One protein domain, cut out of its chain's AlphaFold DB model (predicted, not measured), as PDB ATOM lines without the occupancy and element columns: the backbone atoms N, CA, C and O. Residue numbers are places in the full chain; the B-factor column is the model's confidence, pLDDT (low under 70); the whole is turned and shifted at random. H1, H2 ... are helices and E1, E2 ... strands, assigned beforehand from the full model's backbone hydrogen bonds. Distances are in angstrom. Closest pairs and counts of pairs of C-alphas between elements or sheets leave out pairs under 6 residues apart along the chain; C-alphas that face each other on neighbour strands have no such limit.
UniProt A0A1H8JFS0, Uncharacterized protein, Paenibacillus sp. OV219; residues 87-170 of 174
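What this domain is: This is residues 87 to 170 of the 174 residues of an uncharacterized protein of Paenibacillus sp. OV219 (UniProt A0A1H8JFS0). A twisted five-stranded sheet has helix H2 packed over strand E1, while the longer helix H1 lies toward one end of the domain and only grazes the sheet. From edge strand E4 the chain folds back through short H3 to the other edge strand, E5. The 84 printed residues run H1 H2 E1 E2 E3 E4 H3 E5; the sheet, E4 E3 E2 E1 E5, is antiparallel and the class mixed, helices and strands. The whole is compact, with a radius of gyration of the C-alphas of 12.8 A and spans of 37 by 25 by 23 A.

Where its parts are: Find C-alpha 87 at (22.293, 11.791, 17.788); from there H1 runs 21.8 A to residue 102. H2 takes residues 110 to 118, 12.3 A. Next come E1, 122 to 125, E2, 128 to 132, 13.8 A, E3, 138 to 143, 16.2 A, and E4, 149 to 152. H3 is 159 to 162, and E5, 167 to 169, ends at C-alpha (48.140, 1.836, 20.215).

How they stand to each other: E1 to E4 form a meander, each strand the antiparallel neighbour of the one before, with three hairpins. Look for N 130 and O 123 at 2.8 A, N 141 and O 129 at 2.7 A, N 142 and O 150 at 2.9 A, and, for E1 and E5, N 124 and O 167 at 2.9 A. The sheet is only just strongly twisted, with C-alphas up to 4.3 A off its plane. H2 is on it, over E1 and along the strands, at a height over the sheet of 7.8 A; their closest C-alphas, Ala 113 and Val 123, are 6.5 A apart. H1 only grazes the sheet with residues 93 to 101. H3 also only grazes it, and is close to but not clearly touching H2, with the C-alphas of Trp 110 and Leu 162 closest at 5.4 A. In H1 and H2 every O i to N i+4 pair is within hydrogen-bond range; H3 is too short for one.

The domain as a whole: The two C-alphas farthest apart, Arg 87 and Ser 119, are 39.3 A from each other. The printed part has no cut and no long link, and no printed residue is under 70 in pLDDT.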
ATOM      1  N   ARG A  87      21.363  10.661  17.869       88.44
ATOM      2  CA  ARG A  87      22.293  11.791  17.788       88.44
ATOM      3  C   ARG A  87      23.394  11.705  18.842       88.44
ATOM      4  O   ARG A  87      24.545  11.990  18.536       88.44
ATOM      5  N   GLN A  88      23.070  11.287  20.063       90.50
ATOM      6  CA  GLN A  88      24.059  11.056  21.117       90.50
ATOM      7  C   GLN A  88      25.020   9.920  20.756       90.50
ATOM      8  O   GLN A  88      26.222  10.067  20.961       90.50
ATOM      9  N   LYS A  89      24.525   8.810  20.190       89.00
ATOM     10  CA  LYS A  89      25.380   7.715  19.697       89.00
ATOM     11  C   LYS A  89      26.313   8.194  18.583       89.00
ATOM     12  O   LYS A  89      27.509   7.918  18.640       89.00
ATOM     13  N   GLU A  90      25.797   8.942  17.610       90.88
ATOM     14  CA  GLU A  90      26.601   9.516  16.521       90.88
ATOM     15  C   GLU A  90      27.655  10.501  17.040       90.88
ATOM     16  O   GLU A  90      28.817  10.410  16.646       90.88
ATOM     17  N   GLN A  91      27.277  11.393  17.960       93.00
ATOM     18  CA  GLN A  91      28.204  12.340  18.578       93.00
ATOM     19  C   GLN A  91      29.294  11.610  19.360       93.00
ATOM     20  O   GLN A  91      30.471  11.880  19.160       93.00
ATOM     21  N   LYS A  92      28.922  10.625  20.185       93.38
ATOM     22  CA  LYS A  92      29.882   9.805  20.930       93.38
ATOM     23  C   LYS A  92      30.856   9.099  19.985       93.38
ATOM     24  O   LYS A  92      32.049   9.052  20.264       93.38
ATOM     25  N   TYR A  93      30.372   8.570  18.863       93.94
ATOM     26  CA  TYR A  93      31.225   7.946  17.851       93.94
ATOM     27  C   TYR A  93      32.180   8.949  17.188       93.94
ATOM     28  O   TYR A  93      33.369   8.659  17.042       93.94
ATOM     29  N   ALA A  94      31.699  10.145  16.847       94.44
ATOM     30  CA  ALA A  94      32.540  11.220  16.325       94.44
ATOM     31  C   ALA A  94      33.607  11.663  17.342       94.44
ATOM     32  O   ALA A  94      34.771  11.815  16.975       94.44
ATOM     33  N   ASP A  95      33.238  11.794  18.617       94.75
ATOM     34  CA  ASP A  95      34.150  12.152  19.704       94.75
ATOM     35  C   ASP A  95      35.221  11.074  19.915       94.75
ATOM     36  O   ASP A  95      36.388  11.403  20.121       94.75
ATOM     37  N   MET A  96      34.866   9.787  19.808       93.62
ATOM     38  CA  MET A  96      35.839   8.687  19.861       93.62
ATOM     39  C   MET A  96      36.857   8.776  18.722       93.62
ATOM     40  O   MET A  96      38.058   8.691  18.977       93.62
ATOM     41  N   LEU A  97      36.410   9.005  17.483       93.50
ATOM     42  CA  LEU A  97      37.311   9.179  16.338       93.50
ATOM     43  C   LEU A  97      38.203  10.414  16.499       93.50
ATOM     44  O   LEU A  97      39.407  10.340  16.264       93.50
ATOM     45  N   ALA A  98      37.637  11.534  16.950       93.50
ATOM     46  CA  ALA A  98      38.398  12.748  17.223       93.50
ATOM     47  C   ALA A  98      39.426  12.535  18.343       93.50
ATOM     48  O   ALA A  98      40.529  13.072  18.276       93.50
ATOM     49  N   ASN A  99      39.099  11.734  19.360       91.44
ATOM     50  CA  ASN A  99      40.021  11.399  20.437       91.44
ATOM     51  C   ASN A  99      41.175  10.506  19.958       91.44
ATOM     52  O   ASN A  99      42.304  10.716  20.393       91.44
ATOM     53  N   ILE A 100      40.920   9.556  19.052       88.94
ATOM     54  CA  ILE A 100      41.979   8.767  18.400       88.94
ATOM     55  C   ILE A 100      42.921   9.704  17.640       88.94
ATOM     56  O   ILE A 100      44.124   9.682  17.870       88.94
ATOM     57  N   GLU A 101      42.377  10.599  16.814       89.81
ATOM     58  CA  GLU A 101      43.189  11.551  16.046       89.81
ATOM     59  C   GLU A 101      43.943  12.557  16.924       89.81
ATOM     60  O   GLU A 101      45.055  12.957  16.593       89.81
ATOM     61  N   LYS A 102      43.363  12.978  18.051       91.38
ATOM     62  CA  LYS A 102      43.983  13.944  18.966       91.38
ATOM     63  C   LYS A 102      45.130  13.343  19.780       91.38
ATOM     64  O   LYS A 102      46.070  14.063  20.098       91.38
ATOM     65  N   ASN A 103      45.032  12.068  20.153       88.19
ATOM     66  CA  ASN A 103      46.025  11.390  20.993       88.19
ATOM     67  C   ASN A 103      46.933  10.445  20.196       88.19
ATOM     68  O   ASN A 103      47.611   9.610  20.796       88.19
ATOM     69  N   LYS A 104      46.941  10.547  18.862       90.62
ATOM     70  CA  LYS A 104      47.815   9.723  18.033       90.62
ATOM     71  C   LYS A 104      49.284  10.051  18.289       90.62
ATOM     72  O   LYS A 104      49.653  11.208  18.494       90.62
ATOM     73  N   GLY A 105      50.100   9.002  18.298       90.00
ATOM     74  CA  GLY A 105      51.552   9.112  18.370       90.00
ATOM     75  C   GLY A 105      52.167   9.522  17.032       90.00
ATOM     76  O   GLY A 105      51.503  10.082  16.161       90.00
ATOM     77  N   GLU A 106      53.453   9.218  16.873       94.19
ATOM     78  CA  GLU A 106      54.130   9.355  15.585       94.19
ATOM     79  C   GLU A 106      53.433   8.498  14.523       94.19
ATOM     80  O   GLU A 106      53.113   7.330  14.759       94.19
ATOM     81  N   GLU A 107      53.181   9.109  13.367       96.81
ATOM     82  CA  GLU A 107      52.537   8.452  12.241       96.81
ATOM     83  C   GLU A 107      53.564   7.797  11.319       96.81
ATOM     84  O   GLU A 107      54.618   8.362  11.025       96.81
ATOM     85  N   PHE A 108      53.223   6.616  10.817       97.00
ATOM     86  CA  PHE A 108      54.058   5.840   9.915       97.00
ATOM     87  C   PHE A 108      53.233   5.114   8.852       97.00
ATOM     88  O   PHE A 108      52.015   4.966   8.951       97.00
ATOM     89  N   ASP A 109      53.914   4.671   7.800       97.56
ATOM     90  CA  ASP A 109      53.294   4.011   6.656       97.56
ATOM     91  C   ASP A 109      52.869   2.562   6.953       97.56
ATOM     92  O   ASP A 109      53.192   1.968   7.989       97.56
ATOM     93  N   TRP A 110      52.168   1.958   5.992       95.88
ATOM     94  CA  TRP A 110      51.756   0.556   6.056       95.88
ATOM     95  C   TRP A 110      52.918  -0.412   6.320       95.88
ATOM     96  O   TRP A 110      52.779  -1.352   7.098       95.88
ATOM     97  N   ASN A 111      54.076  -0.198   5.688       95.56
ATOM     98  CA  ASN A 111      55.211  -1.111   5.825       95.56
ATOM     99  C   ASN A 111      55.748  -1.131   7.259       95.56
ATOM    100  O   ASN A 111      56.133  -2.184   7.772       95.56
ATOM    101  N   THR A 112      55.775   0.027   7.912       96.38
ATOM    102  CA  THR A 112      56.169   0.153   9.317       96.38
ATOM    103  C   THR A 112      55.100  -0.436  10.233       96.38
ATOM    104  O   THR A 112      55.425  -1.199  11.143       96.38
ATOM    105  N   ALA A 113      53.825  -0.172   9.940       95.88
ATOM    106  CA  ALA A 113      52.688  -0.736  10.660       95.88
ATOM    107  C   ALA A 113      52.698  -2.275  10.650       95.88
ATOM    108  O   ALA A 113      52.565  -2.902  11.701       95.88
ATOM    109  N   ALA A 114      52.938  -2.886   9.486       92.94
ATOM    110  CA  ALA A 114      53.034  -4.335   9.321       92.94
ATOM    111  C   ALA A 114      54.139  -4.948  10.194       92.94
ATOM    112  O   ALA A 114      53.883  -5.896  10.934       92.94
ATOM    113  N   LYS A 115      55.337  -4.350  10.204       94.38
ATOM    114  CA  LYS A 115      56.453  -4.805  11.054       94.38
ATOM    115  C   LYS A 115      56.138  -4.702  12.546       94.38
ATOM    116  O   LYS A 115      56.506  -5.582  13.322       94.38
ATOM    117  N   LEU A 116      55.463  -3.632  12.968       93.69
ATOM    118  CA  LEU A 116      55.062  -3.470  14.366       93.69
ATOM    119  C   LEU A 116      54.042  -4.540  14.772       93.69
ATOM    120  O   LEU A 116      54.173  -5.123  15.850       93.69
ATOM    121  N   MET A 117      53.086  -4.868  13.903       92.69
ATOM    122  CA  MET A 117      52.145  -5.963  14.153       92.69
ATOM    123  C   MET A 117      52.825  -7.324  14.263       92.69
ATOM    124  O   MET A 117      52.503  -8.081  15.177       92.69
ATOM    125  N   GLU A 118      53.785  -7.621  13.385       88.44
ATOM    126  CA  GLU A 118      54.595  -8.847  13.456       88.44
ATOM    127  C   GLU A 118      55.372  -8.939  14.778       88.44
ATOM    128  O   GLU A 118      55.546 -10.025  15.326       88.44
ATOM    129  N   SER A 119      55.773  -7.798  15.350       90.38
ATOM    130  CA  SER A 119      56.381  -7.727  16.689       90.38
ATOM    131  C   SER A 119      55.381  -7.848  17.852       90.38
ATOM    132  O   SER A 119      55.766  -7.754  19.016       90.38
ATOM    133  N   GLY A 120      54.094  -8.052  17.555       90.38
ATOM    134  CA  GLY A 120      53.020  -8.244  18.529       90.38
ATOM    135  C   GLY A 120      52.320  -6.964  18.989       90.38
ATOM    136  O   GLY A 120      51.463  -7.037  19.874       90.38
ATOM    137  N   LYS A 121      52.646  -5.805  18.404       94.44
ATOM    138  CA  LYS A 121      52.008  -4.518  18.721       94.44
ATOM    139  C   LYS A 121      50.682  -4.340  17.979       94.44
ATOM    140  O   LYS A 121      50.382  -5.054  17.024       94.44
ATOM    141  N   ALA A 122      49.886  -3.371  18.429       95.88
ATOM    142  CA  ALA A 122      48.688  -2.931  17.729       95.88
ATOM    143  C   ALA A 122      48.887  -1.527  17.155       95.88
ATOM    144  O   ALA A 122      49.633  -0.710  17.696       95.88
ATOM    145  N   VAL A 123      48.206  -1.253  16.049       96.06
ATOM    146  CA  VAL A 123      48.269   0.030  15.345       96.06
ATOM    147  C   VAL A 123      46.868   0.489  14.964       96.06
ATOM    148  O   VAL A 123      45.979  -0.339  14.764       96.06
ATOM    149  N   ALA A 124      46.647   1.796  14.874       95.81
ATOM    150  CA  ALA A 124      45.350   2.368  14.523       95.81
ATOM    151  C   ALA A 124      45.457   3.511  13.508       95.81
ATOM    152  O   ALA A 124      46.495   4.154  13.372       95.81
ATOM    153  N   SER A 125      44.354   3.740  12.796       95.44
ATOM    154  CA  SER A 125      44.133   4.878  11.899       95.44
ATOM    155  C   SER A 125      42.634   5.174  11.827       95.44
ATOM    156  O   SER A 125      41.866   4.407  11.231       95.44
ATOM    157  N   GLY A 126      42.192   6.291  12.409       93.88
ATOM    158  CA  GLY A 126      40.772   6.624  12.533       93.88
ATOM    159  C   GLY A 126      39.954   5.468  13.126       93.88
ATOM    160  O   GLY A 126      40.178   5.035  14.252       93.88
ATOM    161  N   LYS A 127      39.000   4.937  12.352       95.88
ATOM    162  CA  LYS A 127      38.149   3.808  12.775       95.88
ATOM    163  C   LYS A 127      38.817   2.435  12.677       95.88
ATOM    164  O   LYS A 127      38.209   1.445  13.079       95.88
ATOM    165  N   TRP A 128      39.993   2.344  12.067       96.94
ATOM    166  CA  TRP A 128      40.676   1.080  11.835       96.94
ATOM    167  C   TRP A 128      41.670   0.795  12.944       96.94
ATOM    168  O   TRP A 128      42.382   1.689  13.397       96.94
ATOM    169  N   LYS A 129      41.739  -0.470  13.340       96.12
ATOM    170  CA  LYS A 129      42.769  -1.000  14.222       96.12
ATOM    171  C   LYS A 129      43.287  -2.300  13.637       96.12
ATOM    172  O   LYS A 129      42.501  -3.094  13.137       96.12
ATOM    173  N   LEU A 130      44.588  -2.524  13.704       96.50
ATOM    174  CA  LEU A 130      45.205  -3.775  13.299       96.50
ATOM    175  C   LEU A 130      46.014  -4.343  14.459       96.50
ATOM    176  O   LEU A 130      46.670  -3.602  15.195       96.50
ATOM    177  N   GLN A 131      45.952  -5.656  14.630       96.06
ATOM    178  CA  GLN A 131      46.768  -6.388  15.596       96.06
ATOM    179  C   GLN A 131      46.821  -7.867  15.215       96.06
ATOM    180  O   GLN A 131      45.955  -8.350  14.488       96.06
ATOM    181  N   ALA A 132      47.796  -8.596  15.748       93.94
ATOM    182  CA  ALA A 132      47.833 -10.049  15.629       93.94
ATOM    183  C   ALA A 132      46.963 -10.737  16.700       93.94
ATOM    184  O   ALA A 132      46.930 -10.290  17.857       93.94
ATOM    185  N   ASP A 133      46.301 -11.836  16.339       91.75
ATOM    186  CA  ASP A 133      45.659 -12.762  17.279       91.75
ATOM    187  C   ASP A 133      46.703 -13.548  18.108       91.75
ATOM    188  O   ASP A 133      47.905 -13.262  18.079       91.75
ATOM    189  N   VAL A 134      46.249 -14.532  18.890       89.12
ATOM    190  CA  VAL A 134      47.131 -15.401  19.693       89.12
ATOM    191  C   VAL A 134      48.027 -16.320  18.851       89.12
ATOM    192  O   VAL A 134      49.051 -16.782  19.347       89.12
ATOM    193  N   ASN A 135      47.664 -16.574  17.594       89.12
ATOM    194  CA  ASN A 135      48.393 -17.429  16.658       89.12
ATOM    195  C   ASN A 135      49.332 -16.630  15.739       89.12
ATOM    196  O   ASN A 135      50.085 -17.228  14.973       89.12
ATOM    197  N   GLY A 136      49.297 -15.296  15.808       88.06
ATOM    198  CA  GLY A 136      50.054 -14.413  14.923       88.06
ATOM    199  C   GLY A 136      49.309 -14.009  13.645       88.06
ATOM    200  O   GLY A 136      49.880 -13.295  12.823       88.06
ATOM    201  N   ASN A 137      48.051 -14.419  13.467       91.88
ATOM    202  CA  ASN A 137      47.240 -14.027  12.316       91.88
ATOM    203  C   ASN A 137      46.821 -12.566  12.441       91.88
ATOM    204  O   ASN A 137      46.416 -12.105  13.511       91.88
ATOM    205  N   MET A 138      46.879 -11.829  11.335       93.00
ATOM    206  CA  MET A 138      46.481 -10.427  11.322       93.00
ATOM    207  C   MET A 138      44.960 -10.296  11.438       93.00
ATOM    208  O   MET A 138      44.210 -10.905  10.677       93.00
ATOM    209  N   LEU A 139      44.509  -9.428  12.336       95.94
ATOM    210  CA  LEU A 139      43.113  -9.044  12.477       95.94
ATOM    211  C   LEU A 139      42.914  -7.593  12.051       95.94
ATOM    212  O   LEU A 139      43.684  -6.706  12.427       95.94
ATOM    213  N   ILE A 140      41.832  -7.352  11.315       96.81
ATOM    214  CA  ILE A 140      41.336  -6.012  11.011       96.81
ATOM    215  C   ILE A 140      40.162  -5.723  11.937       96.81
ATOM    216  O   ILE A 140      39.112  -6.358  11.854       96.81
ATOM    217  N   GLY A 141      40.352  -4.744  12.809       96.12
ATOM    218  CA  GLY A 141      39.344  -4.176  13.683       96.12
ATOM    219  C   GLY A 141      38.708  -2.947  13.048       96.12
ATOM    220  O   GLY A 141      39.408  -2.030  12.610       96.12
ATOM    221  N   GLN A 142      37.380  -2.882  13.050       95.62
ATOM    222  CA  GLN A 142      36.633  -1.662  12.752       95.62
ATOM    223  C   GLN A 142      35.880  -1.191  13.997       95.62
ATOM    224  O   GLN A 142      35.116  -1.958  14.585       95.62
ATOM    225  N   LEU A 143      36.099   0.066  14.385       94.81
ATOM    226  CA  LEU A 143      35.429   0.698  15.516       94.81
ATOM    227  C   LEU A 143      33.925   0.805  15.237       94.81
ATOM    228  O   LEU A 143      33.510   1.389  14.232       94.81
ATOM    229  N   ALA A 144      33.122   0.255  16.137       91.88
ATOM    230  CA  ALA A 144      31.672   0.340  16.129       91.88
ATOM    231  C   ALA A 144      31.177   1.543  16.952       91.88
ATOM    232  O   ALA A 144      31.909   2.149  17.737       91.88
ATOM    233  N   MET A 145      29.899   1.897  16.782       87.06
ATOM    234  CA  MET A 145      29.284   3.042  17.474       87.06
ATOM    235  C   MET A 145      29.227   2.884  18.999       87.06
ATOM    236  O   MET A 145      29.148   3.879  19.719       87.06
ATOM    237  N   ASP A 146      29.266   1.654  19.502       86.62
ATOM    238  CA  ASP A 146      29.301   1.366  20.937       86.62
ATOM    239  C   ASP A 146      30.708   1.499  21.550       86.62
ATOM    240  O   ASP A 146      30.842   1.483  22.775       86.62
ATOM    241  N   GLY A 147      31.733   1.709  20.717       88.81
ATOM    242  CA  GLY A 147      33.138   1.820  21.109       88.81
ATOM    243  C   GLY A 147      33.898   0.493  21.094       88.81
ATOM    244  O   GLY A 147      35.097   0.479  21.371       88.81
ATOM    245  N   SER A 148      33.238  -0.616  20.760       91.75
ATOM    246  CA  SER A 148      33.900  -1.902  20.541       91.75
ATOM    247  C   SER A 148      34.564  -1.961  19.163       91.75
ATOM    248  O   SER A 148      34.258  -1.176  18.265       91.75
ATOM    249  N   TYR A 149      35.481  -2.911  18.982       92.88
ATOM    250  CA  TYR A 149      36.004  -3.263  17.664       92.88
ATOM    251  C   TYR A 149      35.367  -4.567  17.194       92.88
ATOM    252  O   TYR A 149      35.412  -5.572  17.903       92.88
ATOM    253  N   SER A 150      34.825  -4.555  15.979       92.81
ATOM    254  CA  SER A 150      34.493  -5.779  15.250       92.81
ATOM    255  C   SER A 150      35.733  -6.265  14.512       92.81
ATOM    256  O   SER A 150      36.336  -5.490  13.768       92.81
ATOM    257  N   TRP A 151      36.120  -7.520  14.736       95.06
ATOM    258  CA  TRP A 151      37.364  -8.098  14.235       95.06
ATOM    259  C   TRP A 151      37.106  -9.116  13.135       95.06
ATOM    260  O   TRP A 151      36.232  -9.973  13.261       95.06
ATOM    261  N   VAL A 152      37.911  -9.050  12.078       94.12
ATOM    262  CA  VAL A 152      37.920 -10.042  11.003       94.12
ATOM    263  C   VAL A 152      39.346 -10.482  10.701       94.12
ATOM    264  O   VAL A 152      40.255  -9.655  10.653       94.12
ATOM    265  N   GLU A 153      39.529 -11.778  10.463       94.94
ATOM    266  CA  GLU A 153      40.723 -12.305   9.805       94.94
ATOM    267  C   GLU A 153      40.524 -12.160   8.287       94.94
ATOM    268  O   GLU A 153      39.588 -12.743   7.725       94.94
ATOM    269  N   PRO A 154      41.317 -11.325   7.599       93.62
ATOM    270  CA  PRO A 154      41.082 -11.048   6.196       93.62
ATOM    271  C   PRO A 154      41.740 -12.087   5.288       93.62
ATOM    272  O   PRO A 154      42.907 -12.427   5.446       93.62
ATOM    273  N   PHE A 155      41.029 -12.483   4.231       90.69
ATOM    274  CA  PHE A 155      41.636 -13.224   3.120       90.69
ATOM    275  C   PHE A 155      42.528 -12.335   2.227       90.69
ATOM    276  O   PHE A 155      43.445 -12.822   1.574       90.69
ATOM    277  N   TYR A 156      42.265 -11.023   2.184       91.88
ATOM    278  CA  TYR A 156      43.068 -10.025   1.470       91.88
ATOM    279  C   TYR A 156      43.048  -8.689   2.217       91.88
ATOM    280  O   TYR A 156      42.060  -8.358   2.872       91.88
ATOM    281  N   ILE A 157      44.107  -7.888   2.076       92.06
ATOM    282  CA  ILE A 157      44.170  -6.547   2.673       92.06
ATOM    283  C   ILE A 157      43.378  -5.561   1.806       92.06
ATOM    284  O   ILE A 157      43.716  -5.394   0.629       92.06
ATOM    285  N   PRO A 158      42.346  -4.880   2.337       92.69
ATOM    286  CA  PRO A 158      41.665  -3.822   1.601       92.69
ATOM    287  C   PRO A 158      42.656  -2.713   1.199       92.69
ATOM    288  O   PRO A 158      43.313  -2.164   2.085       92.69
ATOM    289  N   PRO A 159      42.744  -2.322  -0.090       94.25
ATOM    290  CA  PRO A 159      43.738  -1.350  -0.563       94.25
ATOM    291  C   PRO A 159      43.719  -0.012   0.178       94.25
ATOM    292  O   PRO A 159      44.770   0.572   0.406       94.25
ATOM    293  N   VAL A 160      42.538   0.424   0.636       94.38
ATOM    294  CA  VAL A 160      42.387   1.648   1.436       94.38
ATOM    295  C   VAL A 160      43.280   1.658   2.677       94.38
ATOM    296  O   VAL A 160      43.726   2.722   3.071       94.38
ATOM    297  N   LEU A 161      43.574   0.500   3.283       95.81
ATOM    298  CA  LEU A 161      44.413   0.408   4.483       95.81
ATOM    299  C   LEU A 161      45.895   0.665   4.196       95.81
ATOM    300  O   LEU A 161      46.624   1.096   5.087       95.81
ATOM    301  N   LEU A 162      46.330   0.419   2.959       95.81
ATOM    302  CA  LEU A 162      47.716   0.609   2.532       95.81
ATOM    303  C   LEU A 162      48.073   2.095   2.389       95.81
ATOM    304  O   LEU A 162      49.241   2.456   2.464       95.81
ATOM    305  N   GLU A 163      47.061   2.941   2.184       96.12
ATOM    306  CA  GLU A 163      47.193   4.388   1.986       96.12
ATOM    307  C   GLU A 163      47.043   5.188   3.289       96.12
ATOM    308  O   GLU A 163      47.167   6.412   3.284       96.12
ATOM    309  N   LEU A 164      46.744   4.517   4.406       96.12
ATOM    310  CA  LEU A 164      46.570   5.167   5.702       96.12
ATOM    311  C   LEU A 164      47.910   5.410   6.397       96.12
ATOM    312  O   LEU A 164      48.849   4.621   6.275       96.12
ATOM    313  N   ASN A 165      47.933   6.472   7.199       96.38
ATOM    314  CA  ASN A 165      48.975   6.708   8.185       96.38
ATOM    315  C   ASN A 165      48.561   6.064   9.508       96.38
ATOM    316  O   ASN A 165      47.454   6.278  10.001       96.38
ATOM    317  N   TRP A 166      49.457   5.272  10.073       96.94
ATOM    318  CA  TRP A 166      49.217   4.458  11.255       96.94
ATOM    319  C   TRP A 166      49.988   5.002  12.444       96.94
ATOM    320  O   TRP A 166      51.067   5.554  12.281       96.94
ATOM    321  N   HIS A 167      49.464   4.792  13.644       96.12
ATOM    322  CA  HIS A 167      50.180   5.052  14.889       96.12
ATOM    323  C   HIS A 167      50.032   3.864  15.839       96.12
ATOM    324  O   HIS A 167      49.064   3.102  15.760       96.12
ATOM    325  N   GLU A 168      51.000   3.691  16.735       95.19
ATOM    326  CA  GLU A 168      50.973   2.632  17.746       95.19
ATOM    327  C   GLU A 168      49.866   2.886  18.779       95.19
ATOM    328  O   GLU A 168      49.649   4.016  19.217       95.19
ATOM    329  N   ILE A 169      49.169   1.820  19.172       93.44
ATOM    330  CA  ILE A 169      48.140   1.836  20.215       93.44
ATOM    331  C   ILE A 169      48.246   0.573  21.077       93.44
ATOM    332  O   ILE A 169      48.839  -0.432  20.681       93.44
ATOM    333  N   GLU A 170      47.629   0.592  22.257       91.75
ATOM    334  CA  GLU A 170      47.514  -0.592  23.106       91.75
ATOM    335  C   GLU A 170      46.752  -1.730  22.414       91.75
ATOM    336  O   GLU A 170      45.713  -1.536  21.767       91.75
TER     337      GLU A 170